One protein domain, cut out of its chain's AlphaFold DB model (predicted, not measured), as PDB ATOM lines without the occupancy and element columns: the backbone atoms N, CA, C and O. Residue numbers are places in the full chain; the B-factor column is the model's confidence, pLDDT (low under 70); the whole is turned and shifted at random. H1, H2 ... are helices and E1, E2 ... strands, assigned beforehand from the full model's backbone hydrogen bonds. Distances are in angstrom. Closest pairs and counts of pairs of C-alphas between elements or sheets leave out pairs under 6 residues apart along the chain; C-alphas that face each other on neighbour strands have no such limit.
ATOM      1  N   SER A  70      21.131 -16.472 -13.206       95.06
ATOM      2  CA  SER A  70      22.356 -15.692 -12.989       95.06
ATOM      3  C   SER A  70      22.061 -14.276 -12.495       95.06
ATOM      4  O   SER A  70      22.791 -13.747 -11.656       95.06
ATOM      5  N   HIS A  71      20.996 -13.649 -12.998       95.69
ATOM      6  CA  HIS A  71      20.581 -12.328 -12.536       95.69
ATOM      7  C   HIS A  71      19.984 -12.374 -11.131       95.69
ATOM      8  O   HIS A  71      20.357 -11.544 -10.304       95.69
ATOM      9  N   TYR A  72      19.134 -13.359 -10.842       96.62
ATOM     10  CA  TYR A  72      18.583 -13.574  -9.508       96.62
ATOM     11  C   TYR A  72      19.674 -13.906  -8.492       96.62
ATOM     12  O   TYR A  72      19.737 -13.264  -7.451       96.62
ATOM     13  N   ASP A  73      20.596 -14.819  -8.806       96.06
ATOM     14  CA  ASP A  73      21.691 -15.189  -7.907       96.06
ATOM     15  C   ASP A  73      22.600 -14.003  -7.564       96.06
ATOM     16  O   ASP A  73      23.141 -13.977  -6.456       96.06
ATOM     17  N   ARG A  74      22.744 -13.038  -8.486       96.19
ATOM     18  CA  ARG A  74      23.510 -11.799  -8.291       96.19
ATOM     19  C   ARG A  74      22.854 -10.848  -7.289       96.19
ATOM     20  O   ARG A  74      23.575 -10.179  -6.559       96.19
ATOM     21  N   ILE A  75      21.524 -10.742  -7.293       96.00
ATOM     22  CA  ILE A  75      20.790  -9.732  -6.508       96.00
ATOM     23  C   ILE A  75      20.191 -10.289  -5.213       96.00
ATOM     24  O   ILE A  75      20.005  -9.544  -4.253       96.00
ATOM     25  N   ILE A  76      19.877 -11.586  -5.170       95.69
ATOM     26  CA  ILE A  76      19.228 -12.206  -4.018       95.69
ATOM     27  C   ILE A  76      20.237 -12.409  -2.885       95.69
ATOM     28  O   ILE A  76      21.328 -12.961  -3.080       95.69
ATOM     29  N   LYS A  77      19.842 -12.009  -1.672       94.94
ATOM     30  CA  LYS A  77      20.593 -12.302  -0.446       94.94
ATOM     31  C   LYS A  77      20.694 -13.817  -0.229       94.94
ATOM     32  O   LYS A  77      19.863 -14.588  -0.701       94.94
ATOM     33  N   ASP A  78      21.687 -14.247   0.542       95.25
ATOM     34  CA  ASP A  78      21.908 -15.665   0.858       95.25
ATOM     35  C   ASP A  78      20.710 -16.339   1.552       95.25
ATOM     36  O   ASP A  78      20.407 -17.502   1.286       95.25
ATOM     37  N   ASN A  79      20.028 -15.601   2.427       94.31
ATOM     38  CA  ASN A  79      18.786 -15.988   3.100       94.31
ATOM     39  C   ASN A  79      17.539 -15.391   2.419       94.31
ATOM     40  O   ASN A  79      16.485 -15.302   3.042       94.31
ATOM     41  N   GLY A  80      17.667 -14.924   1.174       95.31
ATOM     42  CA  GLY A  80      16.547 -14.437   0.381       95.31
ATOM     43  C   GLY A  80      15.743 -15.584  -0.226       95.31
ATOM     44  O   GLY A  80      16.258 -16.684  -0.450       95.31
ATOM     45  N   ILE A  81      14.474 -15.302  -0.509       96.56
ATOM     46  CA  ILE A  81      13.526 -16.239  -1.104       96.56
ATOM     47  C   ILE A  81      13.132 -15.776  -2.506       96.56
ATOM     48  O   ILE A  81      12.956 -14.587  -2.754       96.56
ATOM     49  N   ILE A  82      12.991 -16.731  -3.418       97.81
ATOM     50  CA  ILE A  82      12.438 -16.521  -4.752       97.81
ATOM     51  C   ILE A  82      11.160 -17.355  -4.833       97.81
ATOM     52  O   ILE A  82      11.182 -18.564  -4.583       97.81
ATOM     53  N   ILE A  83      10.054 -16.696  -5.162       98.00
ATOM     54  CA  ILE A  83       8.717 -17.286  -5.246       98.00
ATOM     55  C   ILE A  83       8.258 -17.161  -6.692       98.00
ATOM     56  O   ILE A  83       8.186 -16.052  -7.214       98.00
ATOM     57  N   MET A  84       7.961 -18.281  -7.351       96.88
ATOM     58  CA  MET A  84       7.570 -18.271  -8.762       96.88
ATOM     59  C   MET A  84       6.273 -19.032  -8.991       96.88
ATOM     60  O   MET A  84       6.169 -20.216  -8.677       96.88
ATOM     61  N   PHE A  85       5.298 -18.351  -9.584       95.81
ATOM     62  CA  PHE A  85       4.044 -18.957 -10.011       95.81
ATOM     63  C   PHE A  85       4.238 -19.690 -11.335       95.81
ATOM     64  O   PHE A  85       4.852 -19.167 -12.265       95.81
ATOM     65  N   ALA A  86       3.690 -20.895 -11.430       93.25
ATOM     66  CA  ALA A  86       3.747 -21.716 -12.624       93.25
ATOM     67  C   ALA A  86       2.529 -22.644 -12.712       93.25
ATOM     68  O   ALA A  86       1.712 -22.757 -11.798       93.25
ATOM     69  N   GLN A  87       2.415 -23.333 -13.839       89.81
ATOM     70  CA  GLN A  87       1.430 -24.382 -14.053       89.81
ATOM     71  C   GLN A  87       2.090 -25.503 -14.848       89.81
ATOM     72  O   GLN A  87       2.951 -25.240 -15.691       89.81
ATOM     73  N   ALA A  88       1.654 -26.740 -14.626       89.06
ATOM     74  CA  ALA A  88       2.071 -27.856 -15.460       89.06
ATOM     75  C   ALA A  88       1.757 -27.607 -16.949       89.06
ATOM     76  O   ALA A  88       0.664 -27.118 -17.272       89.06
ATOM     77  N   PRO A  89       2.692 -27.937 -17.861       88.50
ATOM     78  CA  PRO A  89       3.986 -28.611 -17.627       88.50
ATOM     79  C   PRO A  89       5.177 -27.684 -17.291       88.50
ATOM     80  O   PRO A  89       6.272 -28.170 -17.006       88.50
ATOM     81  N   PHE A  90       5.000 -26.361 -17.357       89.44
ATOM     82  CA  PHE A  90       6.091 -25.397 -17.174       89.44
ATOM     83  C   PHE A  90       6.687 -25.416 -15.763       89.44
ATOM     84  O   PHE A  90       7.892 -25.231 -15.617       89.44
ATOM     85  N   ASP A  91       5.890 -25.699 -14.733       92.94
ATOM     86  CA  ASP A  91       6.374 -25.825 -13.352       92.94
ATOM     87  C   ASP A  91       7.530 -26.837 -13.228       92.94
ATOM     88  O   ASP A  91       8.511 -26.582 -12.533       92.94
ATOM     89  N   LYS A  92       7.482 -27.954 -13.965       93.56
ATOM     90  CA  LYS A  92       8.548 -28.967 -13.949       93.56
ATOM     91  C   LYS A  92       9.807 -28.480 -14.653       93.56
ATOM     92  O   LYS A  92      10.908 -28.718 -14.160       93.56
ATOM     93  N   VAL A  93       9.653 -27.759 -15.764       91.62
ATOM     94  CA  VAL A  93      10.774 -27.123 -16.473       91.62
ATOM     95  C   VAL A  93      11.441 -26.082 -15.573       91.62
ATOM     96  O   VAL A  93      12.663 -26.087 -15.418       91.62
ATOM     97  N   LEU A  94      10.638 -25.237 -14.925       92.94
ATOM     98  CA  LEU A  94      11.108 -24.197 -14.023       92.94
ATOM     99  C   LEU A  94      11.808 -24.786 -12.795       92.94
ATOM    100  O   LEU A  94      12.942 -24.412 -12.500       92.94
ATOM    101  N   GLY A  95      11.185 -25.754 -12.123       95.12
ATOM    102  CA  GLY A  95      11.778 -26.442 -10.978       95.12
ATOM    103  C   GLY A  95      13.098 -27.128 -11.332       95.12
ATOM    104  O   GLY A  95      14.092 -26.960 -10.625       95.12
ATOM    105  N   TYR A  96      13.145 -27.839 -12.466       94.00
ATOM    106  CA  TYR A  96      14.359 -28.523 -12.913       94.00
ATOM    107  C   TYR A  96      15.495 -27.551 -13.263       94.00
ATOM    108  O   TYR A  96      16.664 -27.842 -13.005       94.00
ATOM    109  N   SER A  97      15.169 -26.377 -13.810       92.81
ATOM    110  CA  SER A  97      16.169 -25.375 -14.201       92.81
ATOM    111  C   SER A  97      17.007 -24.841 -13.027       92.81
ATOM    112  O   SER A  97      18.110 -24.340 -13.246       92.81
ATOM    113  N   ASN A  98      16.533 -24.987 -11.780       95.12
ATOM    114  CA  ASN A  98      17.298 -24.662 -10.573       95.12
ATOM    115  C   ASN A  98      17.032 -25.643  -9.417       95.12
ATOM    116  O   ASN A  98      16.661 -25.250  -8.308       95.12
ATOM    117  N   LEU A  99      17.285 -26.936  -9.653       95.81
ATOM    118  CA  LEU A  99      17.167 -27.976  -8.616       95.81
ATOM    119  C   LEU A  99      18.001 -27.692  -7.362       95.81
ATOM    120  O   LEU A  99      17.615 -28.079  -6.265       95.81
ATOM    121  N   LYS A 100      19.144 -27.010  -7.512       96.12
ATOM    122  CA  LYS A 100      20.037 -26.684  -6.392       96.12
ATOM    123  C   LYS A 100      19.333 -25.829  -5.334       96.12
ATOM    124  O   LYS A 100      19.527 -26.054  -4.137       96.12
ATOM    125  N   ASN A 101      18.548 -24.844  -5.766       97.44
ATOM    126  CA  ASN A 101      17.871 -23.918  -4.861       97.44
ATOM    127  C   ASN A 101      16.390 -24.248  -4.671       97.44
ATOM    128  O   ASN A 101      15.796 -23.672  -3.769       97.44
ATOM    129  N   LEU A 102      15.800 -25.155  -5.458       98.19
ATOM    130  CA  LEU A 102      14.423 -25.616  -5.265       98.19
ATOM    131  C   LEU A 102      14.280 -26.306  -3.902       98.19
ATOM    132  O   LEU A 102      15.169 -27.047  -3.470       98.19
ATOM    133  N   ARG A 103      13.183 -26.032  -3.194       97.44
ATOM    134  CA  ARG A 103      12.961 -26.553  -1.834       97.44
ATOM    135  C   ARG A 103      11.637 -27.272  -1.713       97.44
ATOM    136  O   ARG A 103      11.611 -28.438  -1.339       97.44
ATOM    137  N   TYR A 104      10.555 -26.576  -2.027       97.56
ATOM    138  CA  TYR A 104       9.203 -27.112  -2.000       97.56
ATOM    139  C   TYR A 104       8.284 -26.223  -2.840       97.56
ATOM    140  O   TYR A 104       8.719 -25.225  -3.419       97.56
ATOM    141  N   GLU A 105       7.012 -26.590  -2.899       97.75
ATOM    142  CA  GLU A 105       5.978 -25.818  -3.573       97.75
ATOM    143  C   GLU A 105       4.768 -25.594  -2.666       97.75
ATOM    144  O   GLU A 105       4.461 -26.418  -1.798       97.75
ATOM    145  N   TRP A 106       4.073 -24.482  -2.896       98.31
ATOM    146  CA  TRP A 106       2.671 -24.342  -2.520       98.31
ATOM    147  C   TRP A 106       1.791 -24.662  -3.719       98.31
ATOM    148  O   TRP A 106       2.147 -24.396  -4.866       98.31
ATOM    149  N   ILE A 107       0.604 -25.176  -3.433       98.25
ATOM    150  CA  ILE A 107      -0.470 -25.338  -4.400       98.25
ATOM    151  C   ILE A 107      -1.536 -24.309  -4.061       98.25
ATOM    152  O   ILE A 107      -2.159 -24.371  -3.000       98.25
ATOM    153  N   TRP A 108      -1.754 -23.361  -4.963       97.56
ATOM    154  CA  TRP A 108      -2.882 -22.450  -4.853       97.56
ATOM    155  C   TRP A 108      -4.119 -23.105  -5.461       97.56
ATOM    156  O   TRP A 108      -4.230 -23.219  -6.679       97.56
ATOM    157  N   GLU A 109      -5.056 -23.514  -4.610       96.56
ATOM    158  CA  GLU A 109      -6.391 -23.959  -4.993       96.56
ATOM    159  C   GLU A 109      -7.270 -22.745  -5.322       96.56
ATOM    160  O   GLU A 109      -7.536 -21.872  -4.485       96.56
ATOM    161  N   LYS A 110      -7.750 -22.708  -6.561       93.00
ATOM    162  CA  LYS A 110      -8.680 -21.697  -7.054       93.00
ATOM    163  C   LYS A 110     -10.089 -22.060  -6.605       93.00
ATOM    164  O   LYS A 110     -10.495 -23.216  -6.662       93.00
ATOM    165  N   THR A 111     -10.882 -21.060  -6.229       91.44
ATOM    166  CA  THR A 111     -12.312 -21.274  -5.947       91.44
ATOM    167  C   THR A 111     -13.111 -21.654  -7.192       91.44
ATOM    168  O   THR A 111     -14.132 -22.323  -7.075       91.44
ATOM    169  N   GLN A 112     -12.643 -21.248  -8.375       88.44
ATOM    170  CA  GLN A 112     -13.238 -21.581  -9.665       88.44
ATOM    171  C   GLN A 112     -12.198 -22.254 -10.558       88.44
ATOM    172  O   GLN A 112     -11.130 -21.694 -10.818       88.44
ATOM    173  N   ALA A 113     -12.517 -23.456 -11.033       89.00
ATOM    174  CA  ALA A 113     -11.676 -24.183 -11.971       89.00
ATOM    175  C   ALA A 113     -11.882 -23.674 -13.407       89.00
ATOM    176  O   ALA A 113     -12.983 -23.271 -13.782       89.00
ATOM    177  N   THR A 114     -10.832 -23.712 -14.229       86.88
ATOM    178  CA  THR A 114     -10.883 -23.285 -15.638       86.88
ATOM    179  C   THR A 114     -10.734 -24.467 -16.600       86.88
ATOM    180  O   THR A 114     -10.411 -25.585 -16.199       86.88
ATOM    181  N   GLY A 115     -10.979 -24.235 -17.896       84.94
ATOM    182  CA  GLY A 115     -10.828 -25.265 -18.931       84.94
ATOM    183  C   GLY A 115     -12.062 -26.145 -19.149       84.94
ATOM    184  O   GLY A 115     -11.917 -27.256 -19.646       84.94
ATOM    185  N   TYR A 116     -13.260 -25.650 -18.818       88.94
ATOM    186  CA  TYR A 116     -14.525 -26.385 -18.971       88.94
ATOM    187  C   TYR A 116     -14.759 -26.907 -20.402       88.94
ATOM    188  O   TYR A 116     -15.267 -28.010 -20.568       88.94
ATOM    189  N   LEU A 117     -14.304 -26.179 -21.431       87.75
ATOM    190  CA  LEU A 117     -14.384 -26.604 -22.838       87.75
ATOM    191  C   LEU A 117     -13.663 -27.935 -23.115       87.75
ATOM    192  O   LEU A 117     -13.998 -28.628 -24.069       87.75
ATOM    193  N   ASN A 118     -12.689 -28.311 -22.278       87.50
ATOM    194  CA  ASN A 118     -11.944 -29.564 -22.389       87.50
ATOM    195  C   ASN A 118     -12.286 -30.577 -21.283       87.50
ATOM    196  O   ASN A 118     -11.568 -31.566 -21.141       87.50
ATOM    197  N   ALA A 119     -13.360 -30.369 -20.511       89.81
ATOM    198  CA  ALA A 119     -13.683 -31.209 -19.353       89.81
ATOM    199  C   ALA A 119     -13.926 -32.688 -19.718       89.81
ATOM    200  O   ALA A 119     -13.623 -33.574 -18.928       89.81
ATOM    201  N   ASN A 120     -14.378 -32.965 -20.948       91.19
ATOM    202  CA  ASN A 120     -14.557 -34.329 -21.463       91.19
ATOM    203  C   ASN A 120     -13.239 -35.021 -21.867       91.19
ATOM    204  O   ASN A 120     -13.249 -36.196 -22.218       91.19
ATOM    205  N   ARG A 121     -12.111 -34.299 -21.880       91.25
ATOM    206  CA  ARG A 121     -10.790 -34.813 -22.287       91.25
ATOM    207  C   ARG A 121      -9.789 -34.852 -21.139       91.25
ATOM    208  O   ARG A 121      -8.893 -35.689 -21.146       91.25
ATOM    209  N   MET A 122      -9.903 -33.934 -20.180       91.38
ATOM    210  CA  MET A 122      -8.993 -33.834 -19.042       91.38
ATOM    211  C   MET A 122      -9.665 -33.150 -17.843       91.38
ATOM    212  O   MET A 122     -10.609 -32.378 -18.035       91.38
ATOM    213  N   PRO A 123      -9.157 -33.362 -16.613       92.94
ATOM    214  CA  PRO A 123      -9.631 -32.641 -15.439       92.94
ATOM    215  C   PRO A 123      -9.543 -31.120 -15.606       92.94
ATOM    216  O   PRO A 123      -8.598 -30.588 -16.195       92.94
ATOM    217  N   MET A 124     -10.516 -30.410 -15.034       92.56
ATOM    218  CA  MET A 124     -10.497 -28.950 -14.998       92.56
ATOM    219  C   MET A 124      -9.329 -28.430 -14.149       92.56
ATOM    220  O   MET A 124      -8.935 -29.024 -13.143       92.56
ATOM    221  N   LYS A 125      -8.790 -27.272 -14.530       90.12
ATOM    222  CA  LYS A 125      -7.631 -26.660 -13.873       90.12
ATOM    223  C   LYS A 125      -8.070 -25.880 -12.638       90.12
ATOM    224  O   LYS A 125      -8.433 -24.708 -12.725       90.12
ATOM    225  N   ALA A 126      -8.035 -26.548 -11.489       94.12
ATOM    226  CA  ALA A 126      -8.435 -25.986 -10.200       94.12
ATOM    227  C   ALA A 126      -7.269 -25.417  -9.371       94.12
ATOM    228  O   ALA A 126      -7.501 -24.931  -8.269       94.12
ATOM    229  N   HIS A 127      -6.027 -25.473  -9.859       95.44
ATOM    230  CA  HIS A 127      -4.875 -24.987  -9.101       95.44
ATOM    231  C   HIS A 127      -3.762 -24.384  -9.965       95.44
ATOM    232  O   HIS A 127      -3.734 -24.566 -11.182       95.44
ATOM    233  N   GLU A 128      -2.858 -23.659  -9.308       94.94
ATOM    234  CA  GLU A 128      -1.546 -23.230  -9.811       94.94
ATOM    235  C   GLU A 128      -0.448 -23.649  -8.820       94.94
ATOM    236  O   GLU A 128      -0.692 -23.751  -7.614       94.94
ATOM    237  N   ASN A 129       0.760 -23.885  -9.329       97.56
ATOM    238  CA  ASN A 129       1.941 -24.211  -8.535       97.56
ATOM    239  C   ASN A 129       2.684 -22.923  -8.168       97.56
ATOM    240  O   ASN A 129       2.801 -22.006  -8.981       97.56
ATOM    241  N   ILE A 130       3.228 -22.867  -6.956       98.31
ATOM    242  CA  ILE A 130       4.068 -21.770  -6.479       98.31
ATOM    243  C   ILE A 130       5.370 -22.382  -5.981       98.31
ATOM    244  O   ILE A 130       5.436 -22.934  -4.883       98.31
ATOM    245  N   LEU A 131       6.406 -22.315  -6.807       98.38
ATOM    246  CA  LEU A 131       7.700 -22.914  -6.515       98.38
ATOM    247  C   LEU A 131       8.526 -21.987  -5.624       98.38
ATOM    248  O   LEU A 131       8.646 -20.791  -5.900       98.38
ATOM    249  N   ILE A 132       9.113 -22.561  -4.573       98.38
ATOM    250  CA  ILE A 132       9.940 -21.850  -3.599       98.38
ATOM    251  C   ILE A 132      11.405 -22.231  -3.783       98.38
ATOM    252  O   ILE A 132      11.782 -23.404  -3.663       98.38
ATOM    253  N   PHE A 133      12.237 -21.214  -4.012       98.44
ATOM    254  CA  PHE A 133      13.682 -21.354  -4.127       98.44
ATOM    255  C   PHE A 133      14.402 -20.487  -3.091       98.44
ATOM    256  O   PHE A 133      14.051 -19.325  -2.892       98.44
ATOM    257  N   TYR A 134      15.443 -21.022  -2.457       97.75
ATOM    258  CA  TYR A 134      16.358 -20.247  -1.613       97.75
ATOM    259  C   TYR A 134      17.718 -20.937  -1.493       97.75
ATOM    260  O   TYR A 134      17.811 -22.163  -1.564       97.75
ATOM    261  N   LYS A 135      18.791 -20.162  -1.285       97.00
ATOM    262  CA  LYS A 135      20.148 -20.706  -1.089       97.00
ATOM    263  C   LYS A 135      20.275 -21.298   0.321       97.00
ATOM    264  O   LYS A 135      20.547 -22.491   0.463       97.00
ATOM    265  N   LYS A 136      20.006 -20.484   1.347       96.44
ATOM    266  CA  LYS A 136      19.955 -20.859   2.773       96.44
ATOM    267  C   LYS A 136      18.547 -20.634   3.326       96.44
ATOM    268  O   LYS A 136      17.794 -19.858   2.750       96.44
ATOM    269  N   LEU A 137      18.200 -21.328   4.413       94.81
ATOM    270  CA  LEU A 137      16.875 -21.245   5.036       94.81
ATOM    271  C   LEU A 137      16.529 -19.774   5.362       94.81
ATOM    272  O   LEU A 137      17.259 -19.162   6.147       94.81
ATOM    273  N   PRO A 138      15.474 -19.198   4.751       93.81
ATOM    274  CA  PRO A 138      15.022 -17.850   5.068       93.81
ATOM    275  C   PRO A 138      14.231 -17.846   6.379       93.81
ATOM    276  O   PRO A 138      13.845 -18.897   6.900       93.81
ATOM    277  N   SER A 139      13.925 -16.652   6.880       90.81
ATOM    278  CA  SER A 139      12.897 -16.505   7.907       90.81
ATOM    279  C   SER A 139      11.547 -16.999   7.377       90.81
ATOM    280  O   SER A 139      11.175 -16.720   6.237       90.81
ATOM    281  N   TYR A 140      10.808 -17.727   8.211       93.75
ATOM    282  CA  TYR A 140       9.481 -18.234   7.877       93.75
ATOM    283  C   TYR A 140       8.527 -17.989   9.044       93.75
ATOM    284  O   TYR A 140       8.741 -18.499  10.144       93.75
ATOM    285  N   ASN A 141       7.481 -17.209   8.788       95.06
ATOM    286  CA  ASN A 141       6.422 -16.885   9.732       95.06
ATOM    287  C   ASN A 141       5.127 -17.601   9.307       95.06
ATOM    288  O   ASN A 141       4.367 -17.072   8.493       95.06
ATOM    289  N   PRO A 142       4.866 -18.828   9.789       94.44
ATOM    290  CA  PRO A 142       3.714 -19.599   9.345       94.44
ATOM    291  C   PRO A 142       2.401 -18.892   9.694       94.44
ATOM    292  O   PRO A 142       2.087 -18.679  10.864       94.44
ATOM    293  N   GLN A 143       1.595 -18.613   8.673       95.12
ATOM    294  CA  GLN A 143       0.263 -18.034   8.832       95.12
ATOM    295  C   GLN A 143      -0.710 -19.119   9.311       95.12
ATOM    296  O   GLN A 143      -1.285 -19.874   8.523       95.12
ATOM    297  N   LYS A 144      -0.820 -19.259  10.635       94.50
ATOM    298  CA  LYS A 144      -1.682 -20.261  11.262       94.50
ATOM    299  C   LYS A 144      -3.158 -19.919  11.088       94.50
ATOM    300  O   LYS A 144      -3.554 -18.760  11.026       94.50
ATOM    301  N   THR A 145      -3.977 -20.961  11.069       92.12
ATOM    302  CA  THR A 145      -5.438 -20.839  11.132       92.12
ATOM    303  C   THR A 145      -5.915 -21.182  12.537       92.12
ATOM    304  O   THR A 145      -5.326 -22.041  13.191       92.12
ATOM    305  N   PHE A 146      -6.970 -20.519  13.002       91.94
ATOM    306  CA  PHE A 146      -7.470 -20.606  14.378       91.94
ATOM    307  C   PHE A 146      -8.929 -21.072  14.410       91.94
ATOM    308  O   PHE A 146      -9.596 -21.097  13.377       91.94
ATOM    309  N   ILE A 188      -3.221 -24.134  -0.329       97.12
ATOM    310  CA  ILE A 188      -3.865 -22.903   0.148       97.12
ATOM    311  C   ILE A 188      -4.964 -22.458  -0.815       97.12
ATOM    312  O   ILE A 188      -4.788 -22.508  -2.029       97.12
ATOM    313  N   LYS A 189      -6.103 -22.006  -0.284       96.56
ATOM    314  CA  LYS A 189      -7.281 -21.651  -1.082       96.56
ATOM    315  C   LYS A 189      -7.518 -20.148  -1.069       96.56
ATOM    316  O   LYS A 189      -7.735 -19.575  -0.007       96.56
ATOM    317  N   PHE A 190      -7.535 -19.540  -2.251       95.31
ATOM    318  CA  PHE A 190      -7.836 -18.117  -2.432       95.31
ATOM    319  C   PHE A 190      -8.719 -17.914  -3.663       95.31
ATOM    320  O   PHE A 190      -8.516 -18.556  -4.699       95.31
ATOM    321  N   SER A 191      -9.707 -17.024  -3.556       91.94
ATOM    322  CA  SER A 191     -10.549 -16.620  -4.684       91.94
ATOM    323  C   SER A 191      -9.797 -15.697  -5.635       91.94
ATOM    324  O   SER A 191      -8.957 -14.916  -5.206       91.94
ATOM    325  N   SER A 192     -10.133 -15.756  -6.922       86.75
ATOM    326  CA  SER A 192      -9.667 -14.768  -7.897       86.75
ATOM    327  C   SER A 192     -10.302 -13.401  -7.635       86.75
ATOM    328  O   SER A 192     -11.513 -13.322  -7.442       86.75
ATOM    329  N   ASP A 193      -9.514 -12.331  -7.718       85.38
ATOM    330  CA  ASP A 193     -10.023 -10.957  -7.578       85.38
ATOM    331  C   ASP A 193     -10.696 -10.440  -8.857       85.38
ATOM    332  O   ASP A 193     -11.409  -9.440  -8.829       85.38
ATOM    333  N   LYS A 194     -10.520 -11.149  -9.978       79.75
ATOM    334  CA  LYS A 194     -10.942 -10.719 -11.320       79.75
ATOM    335  C   LYS A 194     -12.433 -10.430 -11.471       79.75
ATOM    336  O   LYS A 194     -12.807  -9.685 -12.362       79.75
ATOM    337  N   GLN A 195     -13.285 -11.033 -10.646       75.00
ATOM    338  CA  GLN A 195     -14.725 -10.746 -10.681       75.00
ATOM    339  C   GLN A 195     -15.068  -9.379 -10.080       75.00
ATOM    340  O   GLN A 195     -16.107  -8.821 -10.409       75.00
ATOM    341  N   LYS A 196     -14.218  -8.858  -9.188       78.50
ATOM    342  CA  LYS A 196     -14.394  -7.553  -8.543       78.50
ATOM    343  C   LYS A 196     -13.615  -6.467  -9.276       78.50
ATOM    344  O   LYS A 196     -14.132  -5.379  -9.486       78.50
ATOM    345  N   GLU A 197     -12.378  -6.776  -9.656       78.75
ATOM    346  CA  GLU A 197     -11.450  -5.845 -10.292       78.75
ATOM    347  C   GLU A 197     -10.612  -6.585 -11.353       78.75
ATOM    348  O   GLU A 197      -9.746  -7.395 -11.010       78.75
ATOM    349  N   HIS A 198     -10.872  -6.326 -12.641       82.19
ATOM    350  CA  HIS A 198     -10.201  -6.987 -13.768       82.19
ATOM    351  C   HIS A 198      -9.246  -6.032 -14.499       82.19
ATOM    352  O   HIS A 198      -9.648  -5.356 -15.443       82.19
ATOM    353  N   TYR A 199      -7.976  -6.013 -14.092       79.44
ATOM    354  CA  TYR A 199      -6.942  -5.181 -14.726       79.44
ATOM    355  C   TYR A 199      -6.058  -5.963 -15.703       79.44
ATOM    356  O   TYR A 199      -5.582  -5.412 -16.686       79.44
ATOM    357  N   HIS A 200      -5.835  -7.261 -15.455       77.06
ATOM    358  CA  HIS A 200      -4.985  -8.091 -16.312       77.06
ATOM    359  C   HIS A 200      -5.444  -9.554 -16.365       77.06
ATOM    360  O   HIS A 200      -5.855 -10.135 -15.353       77.06
ATOM    361  N   GLU A 201      -5.276 -10.202 -17.523       74.81
ATOM    362  CA  GLU A 201      -5.679 -11.598 -17.746       74.81
ATOM    363  C   GLU A 201      -4.996 -12.588 -16.798       74.81
ATOM    364  O   GLU A 201      -5.555 -13.635 -16.482       74.81
ATOM    365  N   THR A 202      -3.798 -12.281 -16.303       78.62
ATOM    366  CA  THR A 202      -3.039 -13.144 -15.378       78.62
ATOM    367  C   THR A 202      -2.927 -12.576 -13.959       78.62
ATOM    368  O   THR A 202      -2.150 -13.104 -13.159       78.62
ATOM    369  N   GLN A 203      -3.736 -11.558 -13.619       85.75
ATOM    370  CA  GLN A 203      -3.791 -10.943 -12.286       85.75
ATOM    371  C   GLN A 203      -3.934 -12.001 -11.184       85.75
ATOM    372  O   GLN A 203      -4.864 -12.816 -11.193       85.75
ATOM    373  N   LYS A 204      -2.994 -11.977 -10.235       91.31
ATOM    374  CA  LYS A 204      -3.003 -12.823  -9.040       91.31
ATOM    375  C   LYS A 204      -3.834 -12.164  -7.931       91.31
ATOM    376  O   LYS A 204      -3.872 -10.935  -7.873       91.31
ATOM    377  N   PRO A 205      -4.494 -12.944  -7.056       94.31
ATOM    378  CA  PRO A 205      -5.252 -12.379  -5.948       94.31
ATOM    379  C   PRO A 205      -4.344 -11.636  -4.970       94.31
ATOM    380  O   PRO A 205      -3.332 -12.186  -4.532       94.31
ATOM    381  N   LEU A 206      -4.730 -10.429  -4.570       94.69
ATOM    382  CA  LEU A 206      -3.986  -9.599  -3.630       94.69
ATOM    383  C   LEU A 206      -3.803 -10.315  -2.288       94.69
ATOM    384  O   LEU A 206      -2.700 -10.335  -1.753       94.69
ATOM    385  N   LEU A 207      -4.854 -10.978  -1.793       95.38
ATOM    386  CA  LEU A 207      -4.811 -11.733  -0.534       95.38
ATOM    387  C   LEU A 207      -3.825 -12.908  -0.569       95.38
ATOM    388  O   LEU A 207      -3.220 -13.229   0.449       95.38
ATOM    389  N   LEU A 208      -3.643 -13.541  -1.732       97.19
ATOM    390  CA  LEU A 208      -2.659 -14.610  -1.889       97.19
ATOM    391  C   LEU A 208      -1.233 -14.050  -1.825       97.19
ATOM    392  O   LEU A 208      -0.373 -14.635  -1.171       97.19
ATOM    393  N   ILE A 209      -0.980 -12.919  -2.488       97.25
ATOM    394  CA  ILE A 209       0.342 -12.287  -2.466       97.25
ATOM    395  C   ILE A 209       0.666 -11.743  -1.068       97.25
ATOM    396  O   ILE A 209       1.753 -12.001  -0.559       97.25
ATOM    397  N   ASP A 210      -0.293 -11.088  -0.410       96.44
ATOM    398  CA  ASP A 210      -0.186 -10.635   0.985       96.44
ATOM    399  C   ASP A 210       0.144 -11.794   1.938       96.44
ATOM    400  O   ASP A 210       1.078 -11.706   2.735       96.44
ATOM    401  N   TYR A 211      -0.548 -12.929   1.796       97.25
ATOM    402  CA  TYR A 211      -0.276 -14.139   2.571       97.25
ATOM    403  C   TYR A 211       1.164 -14.645   2.392       97.25
ATOM    404  O   TYR A 211       1.815 -15.028   3.369       97.25
ATOM    405  N   LEU A 212       1.683 -14.653   1.159       97.12
ATOM    406  CA  LEU A 212       3.055 -15.085   0.875       97.12
ATOM    407  C   LEU A 212       4.082 -14.103   1.446       97.12
ATOM    408  O   LEU A 212       5.051 -14.542   2.062       97.12
ATOM    409  N   ILE A 213       3.853 -12.794   1.310       96.19
ATOM    410  CA  ILE A 213       4.719 -11.768   1.904       96.19
ATOM    411  C   ILE A 213       4.761 -11.946   3.423       96.19
ATOM    412  O   ILE A 213       5.840 -12.116   3.979       96.19
ATOM    413  N   LYS A 214       3.612 -12.035   4.099       95.31
ATOM    414  CA  LYS A 214       3.553 -12.269   5.554       95.31
ATOM    415  C   LYS A 214       4.199 -13.584   5.981       95.31
ATOM    416  O   LYS A 214       4.750 -13.671   7.077       95.31
ATOM    417  N   SER A 215       4.154 -14.602   5.120       96.06
ATOM    418  CA  SER A 215       4.784 -15.898   5.378       96.06
ATOM    419  C   SER A 215       6.311 -15.838   5.380       96.06
ATOM    420  O   SER A 215       6.945 -16.623   6.083       96.06
ATOM    421  N   TYR A 216       6.913 -14.933   4.607       94.75
ATOM    422  CA  TYR A 216       8.361 -14.915   4.360       94.75
ATOM    423  C   TYR A 216       9.061 -13.602   4.723       94.75
ATOM    424  O   TYR A 216      10.289 -13.525   4.671       94.75
ATOM    425  N   SER A 217       8.308 -12.599   5.159       88.69
ATOM    426  CA  SER A 217       8.816 -11.338   5.685       88.69
ATOM    427  C   SER A 217       8.584 -11.292   7.193       88.69
ATOM    428  O   SER A 217       7.456 -11.394   7.665       88.69
ATOM    429  N   THR A 218       9.667 -11.165   7.963       78.44
ATOM    430  CA  THR A 218       9.626 -11.129   9.445       78.44
ATOM    431  C   THR A 218       9.942  -9.759  10.030       78.44
ATOM    432  O   THR A 218       9.795  -9.555  11.230       78.44
ATOM    433  N   THR A 219      10.357  -8.819   9.186       81.12
ATOM    434  CA  THR A 219      10.696  -7.446   9.550       81.12
ATOM    435  C   THR A 219      10.187  -6.515   8.460       81.12
ATOM    436  O   THR A 219      10.194  -6.888   7.285       81.12
ATOM    437  N   GLU A 220       9.782  -5.309   8.837       84.88
ATOM    438  CA  GLU A 220       9.462  -4.241   7.887       84.88
ATOM    439  C   GLU A 220      10.716  -3.794   7.113       84.88
ATOM    440  O   GLU A 220      11.850  -4.087   7.508       84.88
ATOM    441  N   GLY A 221      10.519  -3.112   5.983       83.88
ATOM    442  CA  GLY A 221      11.607  -2.557   5.175       83.88
ATOM    443  C   GLY A 221      12.445  -3.594   4.417       83.88
ATOM    444  O   GLY A 221      13.548  -3.284   3.962       83.88
ATOM    445  N   LEU A 222      11.965  -4.836   4.267       89.81
ATOM    446  CA  LEU A 222      12.598  -5.797   3.360       89.81
ATOM    447  C   LEU A 222      12.339  -5.405   1.900       89.81
ATOM    448  O   LEU A 222      11.303  -4.839   1.562       89.81
ATOM    449  N   ASN A 223      13.297  -5.733   1.033       93.88
ATOM    450  CA  ASN A 223      13.212  -5.443  -0.394       93.88
ATOM    451  C   ASN A 223      12.506  -6.583  -1.135       93.88
ATOM    452  O   ASN A 223      12.912  -7.742  -1.014       93.88
ATOM    453  N   ILE A 224      11.514  -6.237  -1.948       95.44
ATOM    454  CA  ILE A 224      10.797  -7.131  -2.852       95.44
ATOM    455  C   ILE A 224      11.058  -6.667  -4.284       95.44
ATOM    456  O   ILE A 224      10.923  -5.486  -4.597       95.44
ATOM    457  N   LEU A 225      11.418  -7.607  -5.154       96.19
ATOM    458  CA  LEU A 225      11.492  -7.388  -6.592       96.19
ATOM    459  C   LEU A 225      10.418  -8.231  -7.273       96.19
ATOM    460  O   LEU A 225      10.397  -9.450  -7.106       96.19
ATOM    461  N   ASP A 226       9.599  -7.582  -8.086       95.69
ATOM    462  CA  ASP A 226       8.717  -8.221  -9.052       95.69
ATOM    463  C   ASP A 226       9.099  -7.744 -10.454       95.69
ATOM    464  O   ASP A 226       8.795  -6.622 -10.848       95.69
ATOM    465  N   ASN A 227       9.823  -8.578 -11.198       93.56
ATOM    466  CA  ASN A 227      10.295  -8.224 -12.537       93.56
ATOM    467  C   ASN A 227       9.278  -8.529 -13.658       93.56
ATOM    468  O   ASN A 227       9.653  -8.462 -14.830       93.56
ATOM    469  N   CYS A 228       8.057  -8.947 -13.306       92.12
ATOM    470  CA  CYS A 228       6.930  -9.172 -14.215       92.12
ATOM    471  C   CYS A 228       5.634  -8.729 -13.515       92.12
ATOM    472  O   CYS A 228       4.727  -9.538 -13.292       92.12
ATOM    473  N   SER A 229       5.586  -7.463 -13.098       92.31
ATOM    474  CA  SER A 229       4.618  -6.994 -12.105       92.31
ATOM    475  C   SER A 229       3.176  -6.956 -12.605       92.31
ATOM    476  O   SER A 229       2.246  -7.043 -11.790       92.31
ATOM    477  N   GLY A 230       2.960  -6.858 -13.920       90.94
ATOM    478  CA  GLY A 230       1.643  -6.797 -14.535       90.94
ATOM    479  C   GLY A 230       0.738  -5.766 -13.857       90.94
ATOM    480  O   GLY A 230       1.071  -4.597 -13.704       90.94
ATOM    481  N   SER A 231      -0.396  -6.237 -13.333       91.38
ATOM    482  CA  SER A 231      -1.363  -5.433 -12.558       91.38
ATOM    483  C   SER A 231      -0.894  -4.982 -11.156       91.38
ATOM    484  O   SER A 231      -1.735  -4.660 -10.315       91.38
ATOM    485  N   ASN A 232       0.407  -5.020 -10.848       93.56
ATOM    486  CA  ASN A 232       1.018  -4.523  -9.607       93.56
ATOM    487  C   ASN A 232       0.480  -5.127  -8.291       93.56
ATOM    488  O   ASN A 232       0.549  -4.504  -7.232       93.56
ATOM    489  N   SER A 233      -0.004  -6.374  -8.307       94.69
ATOM    490  CA  SER A 233      -0.514  -7.034  -7.086       94.69
ATOM    491  C   SER A 233       0.565  -7.171  -6.000       94.69
ATOM    492  O   SER A 233       0.280  -6.968  -4.821       94.69
ATOM    493  N   THR A 234       1.811  -7.453  -6.396       95.44
ATOM    494  CA  THR A 234       2.969  -7.530  -5.489       95.44
ATOM    495  C   THR A 234       3.355  -6.173  -4.916       95.44
ATOM    496  O   THR A 234       3.639  -6.085  -3.724       95.44
ATOM    497  N   ALA A 235       3.312  -5.112  -5.726       94.31
ATOM    498  CA  ALA A 235       3.552  -3.746  -5.266       94.31
ATOM    499  C   ALA A 235       2.537  -3.324  -4.204       94.31
ATOM    500  O   ALA A 235       2.929  -2.909  -3.117       94.31
ATOM    501  N   ILE A 236       1.243  -3.519  -4.479       94.12
ATOM    502  CA  ILE A 236       0.172  -3.189  -3.532       94.12
ATOM    503  C   ILE A 236       0.355  -3.976  -2.228       94.12
ATOM    504  O   ILE A 236       0.366  -3.384  -1.151       94.12
ATOM    505  N   ALA A 237       0.543  -5.298  -2.304       94.75
ATOM    506  CA  ALA A 237       0.719  -6.126  -1.111       94.75
ATOM    507  C   ALA A 237       1.986  -5.757  -0.321       94.75
ATOM    508  O   ALA A 237       1.950  -5.712   0.906       94.75
ATOM    509  N   GLY A 238       3.099  -5.467  -0.997       94.00
ATOM    510  CA  GLY A 238       4.342  -5.067  -0.342       94.00
ATOM    511  C   GLY A 238       4.208  -3.737   0.397       94.00
ATOM    512  O   GLY A 238       4.586  -3.659   1.563       94.00
ATOM    513  N   LEU A 239       3.587  -2.731  -0.226       92.06
ATOM    514  CA  LEU A 239       3.339  -1.437   0.414       92.06
ATOM    515  C   LEU A 239       2.426  -1.554   1.637       92.06
ATOM    516  O   LEU A 239       2.717  -0.962   2.671       92.06
ATOM    517  N   LEU A 240       1.369  -2.371   1.562       91.19
ATOM    518  CA  LEU A 240       0.483  -2.638   2.706       91.19
ATOM    519  C   LEU A 240       1.197  -3.319   3.885       91.19
ATOM    520  O   LEU A 240       0.705  -3.258   5.008       91.19
ATOM    521  N   ASN A 241       2.339  -3.965   3.635       91.38
ATOM    522  CA  ASN A 241       3.176  -4.594   4.654       91.38
ATOM    523  C   ASN A 241       4.449  -3.784   4.958       91.38
ATOM    524  O   ASN A 241       5.389  -4.346   5.510       91.38
ATOM    525  N   ASN A 242       4.514  -2.495   4.601       91.56
ATOM    526  CA  ASN A 242       5.676  -1.629   4.851       91.56
ATOM    527  C   ASN A 242       6.992  -2.184   4.261       91.56
ATOM    528  O   ASN A 242       8.049  -2.138   4.894       91.56
ATOM    529  N   MET A 243       6.928  -2.750   3.053       91.75
ATOM    530  CA  MET A 243       8.083  -3.291   2.325       91.75
ATOM    531  C   MET A 243       8.572  -2.314   1.253       91.75
ATOM    532  O   MET A 243       7.789  -1.540   0.702       91.75
ATOM    533  N   ASN A 244       9.854  -2.412   0.899       92.81
ATOM    534  CA  ASN A 244      10.421  -1.672  -0.225       92.81
ATOM    535  C   ASN A 244      10.190  -2.473  -1.503       92.81
ATOM    536  O   ASN A 244      10.703  -3.590  -1.613       92.81
ATOM    537  N   VAL A 245       9.442  -1.941  -2.470       93.62
ATOM    538  CA  VAL A 245       9.085  -2.709  -3.673       93.62
ATOM    539  C   VAL A 245       9.662  -2.092  -4.939       93.62
ATOM    540  O   VAL A 245       9.535  -0.895  -5.185       93.62
ATOM    541  N   ILE A 246      10.261  -2.953  -5.760       95.00
ATOM    542  CA  ILE A 246      10.652  -2.669  -7.138       95.00
ATOM    543  C   ILE A 246       9.754  -3.512  -8.041       95.00
ATOM    544  O   ILE A 246       9.810  -4.742  -7.991       95.00
ATOM    545  N   ALA A 247       8.931  -2.855  -8.850       94.50
ATOM    546  CA  ALA A 247       8.021  -3.488  -9.797       94.50
ATOM    547  C   ALA A 247       8.424  -3.118 -11.231       94.50
ATOM    548  O   ALA A 247       8.635  -1.945 -11.532       94.50
ATOM    549  N   ILE A 248       8.571  -4.111 -12.105       94.75
ATOM    550  CA  ILE A 248       8.976  -3.915 -13.500       94.75
ATOM    551  C   ILE A 248       7.973  -4.617 -14.406       94.75
ATOM    552  O   ILE A 248       7.701  -5.806 -14.222       94.75
ATOM    553  N   GLU A 249       7.474  -3.898 -15.405       92.69
ATOM    554  CA  GLU A 249       6.603  -4.432 -16.449       92.69
ATOM    555  C   GLU A 249       7.111  -3.970 -17.811       92.69
ATOM    556  O   GLU A 249       7.410  -2.802 -17.989       92.69
ATOM    557  N   LYS A 250       7.220  -4.892 -18.768       90.31
ATOM    558  CA  LYS A 250       7.810  -4.630 -20.082       90.31
ATOM    559  C   LYS A 250       6.785  -4.133 -21.103       90.31
ATOM    560  O   LYS A 250       7.188  -3.569 -22.117       90.31
ATOM    561  N   ASP A 251       5.490  -4.385 -20.903       90.19
ATOM    562  CA  ASP A 251       4.419  -3.944 -21.812       90.19
ATOM    563  C   ASP A 251       3.716  -2.660 -21.332       90.19
ATOM    564  O   ASP A 251       3.290  -2.575 -20.182       90.19
ATOM    565  N   LEU A 252       3.673  -1.623 -22.185       90.56
ATOM    566  CA  LEU A 252       3.333  -0.259 -21.749       90.56
ATOM    567  C   LEU A 252       1.872  -0.156 -21.329       90.56
ATOM    568  O   LEU A 252       1.537   0.567 -20.393       90.56
ATOM    569  N   GLU A 253       1.000  -0.878 -22.027       91.00
ATOM    570  CA  GLU A 253      -0.429  -0.886 -21.741       91.00
ATOM    571  C   GLU A 253      -0.688  -1.593 -20.410       91.00
ATOM    572  O   GLU A 253      -1.416  -1.075 -19.557       91.00
ATOM    573  N   ILE A 254      -0.024  -2.734 -20.188       90.62
ATOM    574  CA  ILE A 254      -0.109  -3.471 -18.924       90.62
ATOM    575  C   ILE A 254       0.483  -2.642 -17.774       90.62
ATOM    576  O   ILE A 254      -0.129  -2.564 -16.706       90.62
ATOM    577  N   PHE A 255       1.628  -1.987 -17.995       91.69
ATOM    578  CA  PHE A 255       2.274  -1.103 -17.026       91.69
ATOM    579  C   PHE A 255       1.333   0.021 -16.585       91.69
ATOM    580  O   PHE A 255       1.123   0.199 -15.385       91.69
ATOM    581  N   ASN A 256       0.722   0.738 -17.535       92.69
ATOM    582  CA  ASN A 256      -0.192   1.842 -17.235       92.69
ATOM    583  C   ASN A 256      -1.416   1.354 -16.450       92.69
ATOM    584  O   ASN A 256      -1.748   1.923 -15.412       92.69
ATOM    585  N   SER A 257      -2.027   0.239 -16.868       92.19
ATOM    586  CA  SER A 257      -3.162  -0.360 -16.149       92.19
ATOM    587  C   SER A 257      -2.803  -0.752 -14.708       92.19
ATOM    588  O   SER A 257      -3.560  -0.500 -13.763       92.19
ATOM    589  N   GLY A 258      -1.623  -1.347 -14.513       91.88
ATOM    590  CA  GLY A 258      -1.108  -1.684 -13.191       91.88
ATOM    591  C   GLY A 258      -0.789  -0.453 -12.343       91.88
ATOM    592  O   GLY A 258      -0.995  -0.484 -11.126       91.88
ATOM    593  N   LEU A 259      -0.274   0.619 -12.949       91.94
ATOM    594  CA  LEU A 259       0.036   1.873 -12.269       91.94
ATOM    595  C   LEU A 259      -1.240   2.575 -11.793       91.94
ATOM    596  O   LEU A 259      -1.314   2.947 -10.624       91.94
ATOM    597  N   ASP A 260      -2.269   2.664 -12.637       92.62
ATOM    598  CA  ASP A 260      -3.564   3.257 -12.280       92.62
ATOM    599  C   ASP A 260      -4.202   2.537 -11.086       92.62
ATOM    600  O   ASP A 260      -4.636   3.165 -10.112       92.62
ATOM    601  N   ARG A 261      -4.204   1.197 -11.119       92.75
ATOM    602  CA  ARG A 261      -4.676   0.376  -9.997       92.75
ATOM    603  C   ARG A 261      -3.900   0.688  -8.721       92.75
ATOM    604  O   ARG A 261      -4.496   0.830  -7.655       92.75
ATOM    605  N   LEU A 262      -2.579   0.765  -8.810       91.50
ATOM    606  CA  LEU A 262      -1.736   1.026  -7.656       91.50
ATOM    607  C   LEU A 262      -1.997   2.418  -7.061       91.50
ATOM    608  O   LEU A 262      -2.182   2.531  -5.849       91.50
ATOM    609  N   LEU A 263      -2.051   3.456  -7.898       91.75
ATOM    610  CA  LEU A 263      -2.311   4.832  -7.467       91.75
ATOM    611  C   LEU A 263      -3.673   4.955  -6.782       91.75
ATOM    612  O   LEU A 263      -3.775   5.600  -5.738       91.75
ATOM    613  N   LYS A 264      -4.701   4.268  -7.297       91.81
ATOM    614  CA  LYS A 264      -6.006   4.160  -6.631       91.81
ATOM    615  C   LYS A 264      -5.864   3.614  -5.203       91.81
ATOM    616  O   LYS A 264      -6.362   4.232  -4.266       91.81
ATOM    617  N   TYR A 265      -5.141   2.506  -5.015       90.56
ATOM    618  CA  TYR A 265      -4.934   1.910  -3.687       90.56
ATOM    619  C   TYR A 265      -4.157   2.822  -2.731       90.56
ATOM    620  O   TYR A 265      -4.497   2.872  -1.547       90.56
ATOM    621  N   ILE A 266      -3.136   3.524  -3.234       89.62
ATOM    622  CA  ILE A 266      -2.335   4.482  -2.460       89.62
ATOM    623  C   ILE A 266      -3.214   5.638  -1.978       89.62
ATOM    624  O   ILE A 266      -3.212   5.939  -0.783       89.62
ATOM    625  N   ASN A 267      -4.001   6.231  -2.879       90.56
ATOM    626  CA  ASN A 267      -4.866   7.373  -2.581       90.56
ATOM    627  C   ASN A 267      -5.987   7.009  -1.598       90.56
ATOM    628  O   ASN A 267      -6.220   7.733  -0.637       90.56
ATOM    629  N   GLU A 268      -6.651   5.864  -1.784       91.38
ATOM    630  CA  GLU A 268      -7.732   5.414  -0.892       91.38
ATOM    631  C   GLU A 268      -7.269   5.140   0.547       91.38
ATOM    632  O   GLU A 268      -8.076   5.174   1.474       91.38
ATOM    633  N   ARG A 269      -5.984   4.816   0.744       86.75
ATOM    634  CA  ARG A 269      -5.432   4.361   2.033       86.75
ATOM    635  C   ARG A 269      -4.385   5.303   2.623       86.75
ATOM    636  O   ARG A 269      -3.835   4.984   3.673       86.75
ATOM    637  N   ASN A 270      -4.119   6.443   1.978       84.88
ATOM    638  CA  ASN A 270      -3.099   7.419   2.379       84.88
ATOM    639  C   ASN A 270      -1.722   6.778   2.652       84.88
ATOM    640  O   ASN A 270      -1.073   7.055   3.663       84.88
ATOM    641  N   ILE A 271      -1.284   5.883   1.760       81.62
ATOM    642  CA  ILE A 271      -0.005   5.170   1.898       81.62
ATOM    643  C   ILE A 271       1.151   6.117   1.541       81.62
ATOM    644  O   ILE A 271       1.121   6.775   0.502       81.62
ATOM    645  N   LYS A 272       2.199   6.167   2.372       74.38
ATOM    646  CA  LYS A 272       3.426   6.925   2.068       74.38
ATOM    647  C   LYS A 272       4.227   6.254   0.947       74.38
ATOM    648  O   LYS A 272       4.408   5.041   0.961       74.38
ATOM    649  N   ILE A 273       4.753   7.049   0.013       71.38
ATOM    650  CA  ILE A 273       5.435   6.570  -1.209       71.38
ATOM    651  C   ILE A 273       6.971   6.602  -1.058       71.38
ATOM    652  O   ILE A 273       7.708   6.703  -2.030       71.38
ATOM    653  N   ASP A 274       7.490   6.499   0.163       72.69
ATOM    654  CA  ASP A 274       8.932   6.671   0.406       72.69
ATOM    655  C   ASP A 274       9.769   5.447  -0.038       72.69
ATOM    656  O   ASP A 274      10.988   5.528  -0.153       72.69
ATOM    657  N   ASN A 275       9.116   4.311  -0.322       68.56
ATOM    658  CA  ASN A 275       9.740   2.988  -0.440       68.56
ATOM    659  C   ASN A 275       9.368   2.243  -1.741       68.56
ATOM    660  O   ASN A 275       9.147   1.027  -1.733       68.56
ATOM    661  N   PHE A 276       9.249   2.956  -2.868       77.38
ATOM    662  CA  PHE A 276       8.670   2.371  -4.078       77.38
ATOM    663  C   PHE A 276       9.269   2.849  -5.404       77.38
ATOM    664  O   PHE A 276       9.461   4.043  -5.613       77.38
ATOM    665  N   VAL A 277       9.500   1.905  -6.326       83.12
ATOM    666  CA  VAL A 277       9.927   2.177  -7.708       83.12
ATOM    667  C   VAL A 277       9.129   1.306  -8.685       83.12
ATOM    668  O   VAL A 277       9.126   0.079  -8.550       83.12
ATOM    669  N   VAL A 278       8.519   1.924  -9.705       76.19
ATOM    670  CA  VAL A 278       8.007   1.220 -10.900       76.19
ATOM    671  C   VAL A 278       8.855   1.585 -12.100       76.19
ATOM    672  O   VAL A 278       9.149   2.762 -12.305       76.19
ATOM    673  N   SER A 279       9.215   0.589 -12.900       76.94
ATOM    674  CA  SER A 279       9.907   0.787 -14.171       76.94
ATOM    675  C   SER A 279       9.162   0.103 -15.306       76.94
ATOM    676  O   SER A 279       8.611  -0.984 -15.127       76.94
TER     677      SER A 279
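Overview. This is residues 70 to 146 and 188 to 279 of the 280 residues of the protein "Adenine-specific methyltransferase" of Clostridium perfringens (UniProt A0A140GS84). Two lobes sit side by side: a curled, strongly twisted sheet of E1, E3, E2 and E4 with H2 on it, and a smaller sheet of E5, E6 and E7 covered by H4, with H5 packed on H4; H3 lies between the lobes, on the larger sheet and against H4. The loop of the long E2-E3 hairpin sticks out at residues 117 to 122. The printed part has 169 residues with five named helices and seven named strands, in the order H1 E1 H2 E2 E3 E4 H3 E5 H4 E6 H5 E7, of mixed class. The larger sheet, E1 E3 E2 E4, is mixed; E5 E6 E7 is parallel. The whole is compact, with a radius of gyration of the C-alphas of 16.5 A and spans of 52 by 40 by 38 A.

Along the chain. In the larger sheet, E1 is residues 81 to 86, E3 125 to 134, 27.7 A long, E2 102 to 114, 27.4 A long, and E4 188 to 190. E2 bends by 96 degrees at residue 111. H1, residues 70 to 75, begins at C-alpha 70 (22.356, -15.692, -12.989). H2 is residues 90 to 97 and H3 206 to 216. In the smaller sheet, E5 is residues 223 to 226, E6 244 to 248 and E7 276 to 279, ending at C-alpha 279 (9.907, 0.787, -14.171). H4 is residues 233 to 240, and H5, 252 to 269, is 25.8 A long.

Arrangement. E1 and E3 are antiparallel, with N 84 and O 131 3.0 A apart. E2 and E3 form an antiparallel hairpin, with N 108 and O 128 2.9 A apart. E4 is parallel to E2, with N 109 and O 188 2.8 A apart. H3 on one face and H2 on the other make three layers, helices on both faces of a sheet. H2 runs along the strands, at a height over the sheet of 8.9 A; its closest C-alphas to E3 are those of Asp 91 and Asn 129, 6.7 A. E1, H2, E2 is a split strand-helix-strand unit, two strands running the same way with E3 between them; its crossover is right-handed. H3 and H4 touch at a steep tilt of 63 degrees, closest at C-alphas 210 and 237, 5.1 A. H4 is on the smaller sheet, over E6, at a height over the sheet of 8.8 A. H5 only grazes that sheet with residues 255 to 259, and only just touches H4, with 3 pairs of C-alphas within 8 A, by residues 262 to 265 alone, closest at C-alphas 262 and 236, 6.2 A. N 226 and O 246 of E5 and E6 are 2.8 A apart, N 279 and O 247 of E7 and E6 2.9 A. E5, H4, E6 and E6, H5, E7 are strand-helix-strand units, parallel neighbour strands with a helix between, each with a right-handed crossover. H1 is on neither sheet. In H1, H2, H3, H4 and H5 every O i to N i+4 pair is within hydrogen-bond range.

Size, cuts and confidence. The two C-alphas farthest apart, of Asn 120 and Asp 274, are 52.1 A apart. Residues 147 to 187 are not printed; C-alphas 146 and 188 across the cut are 14.9 A apart. The link E4 to H3 is long. Mean pLDDT of the printed part is 91.4; residue 275 is under 70.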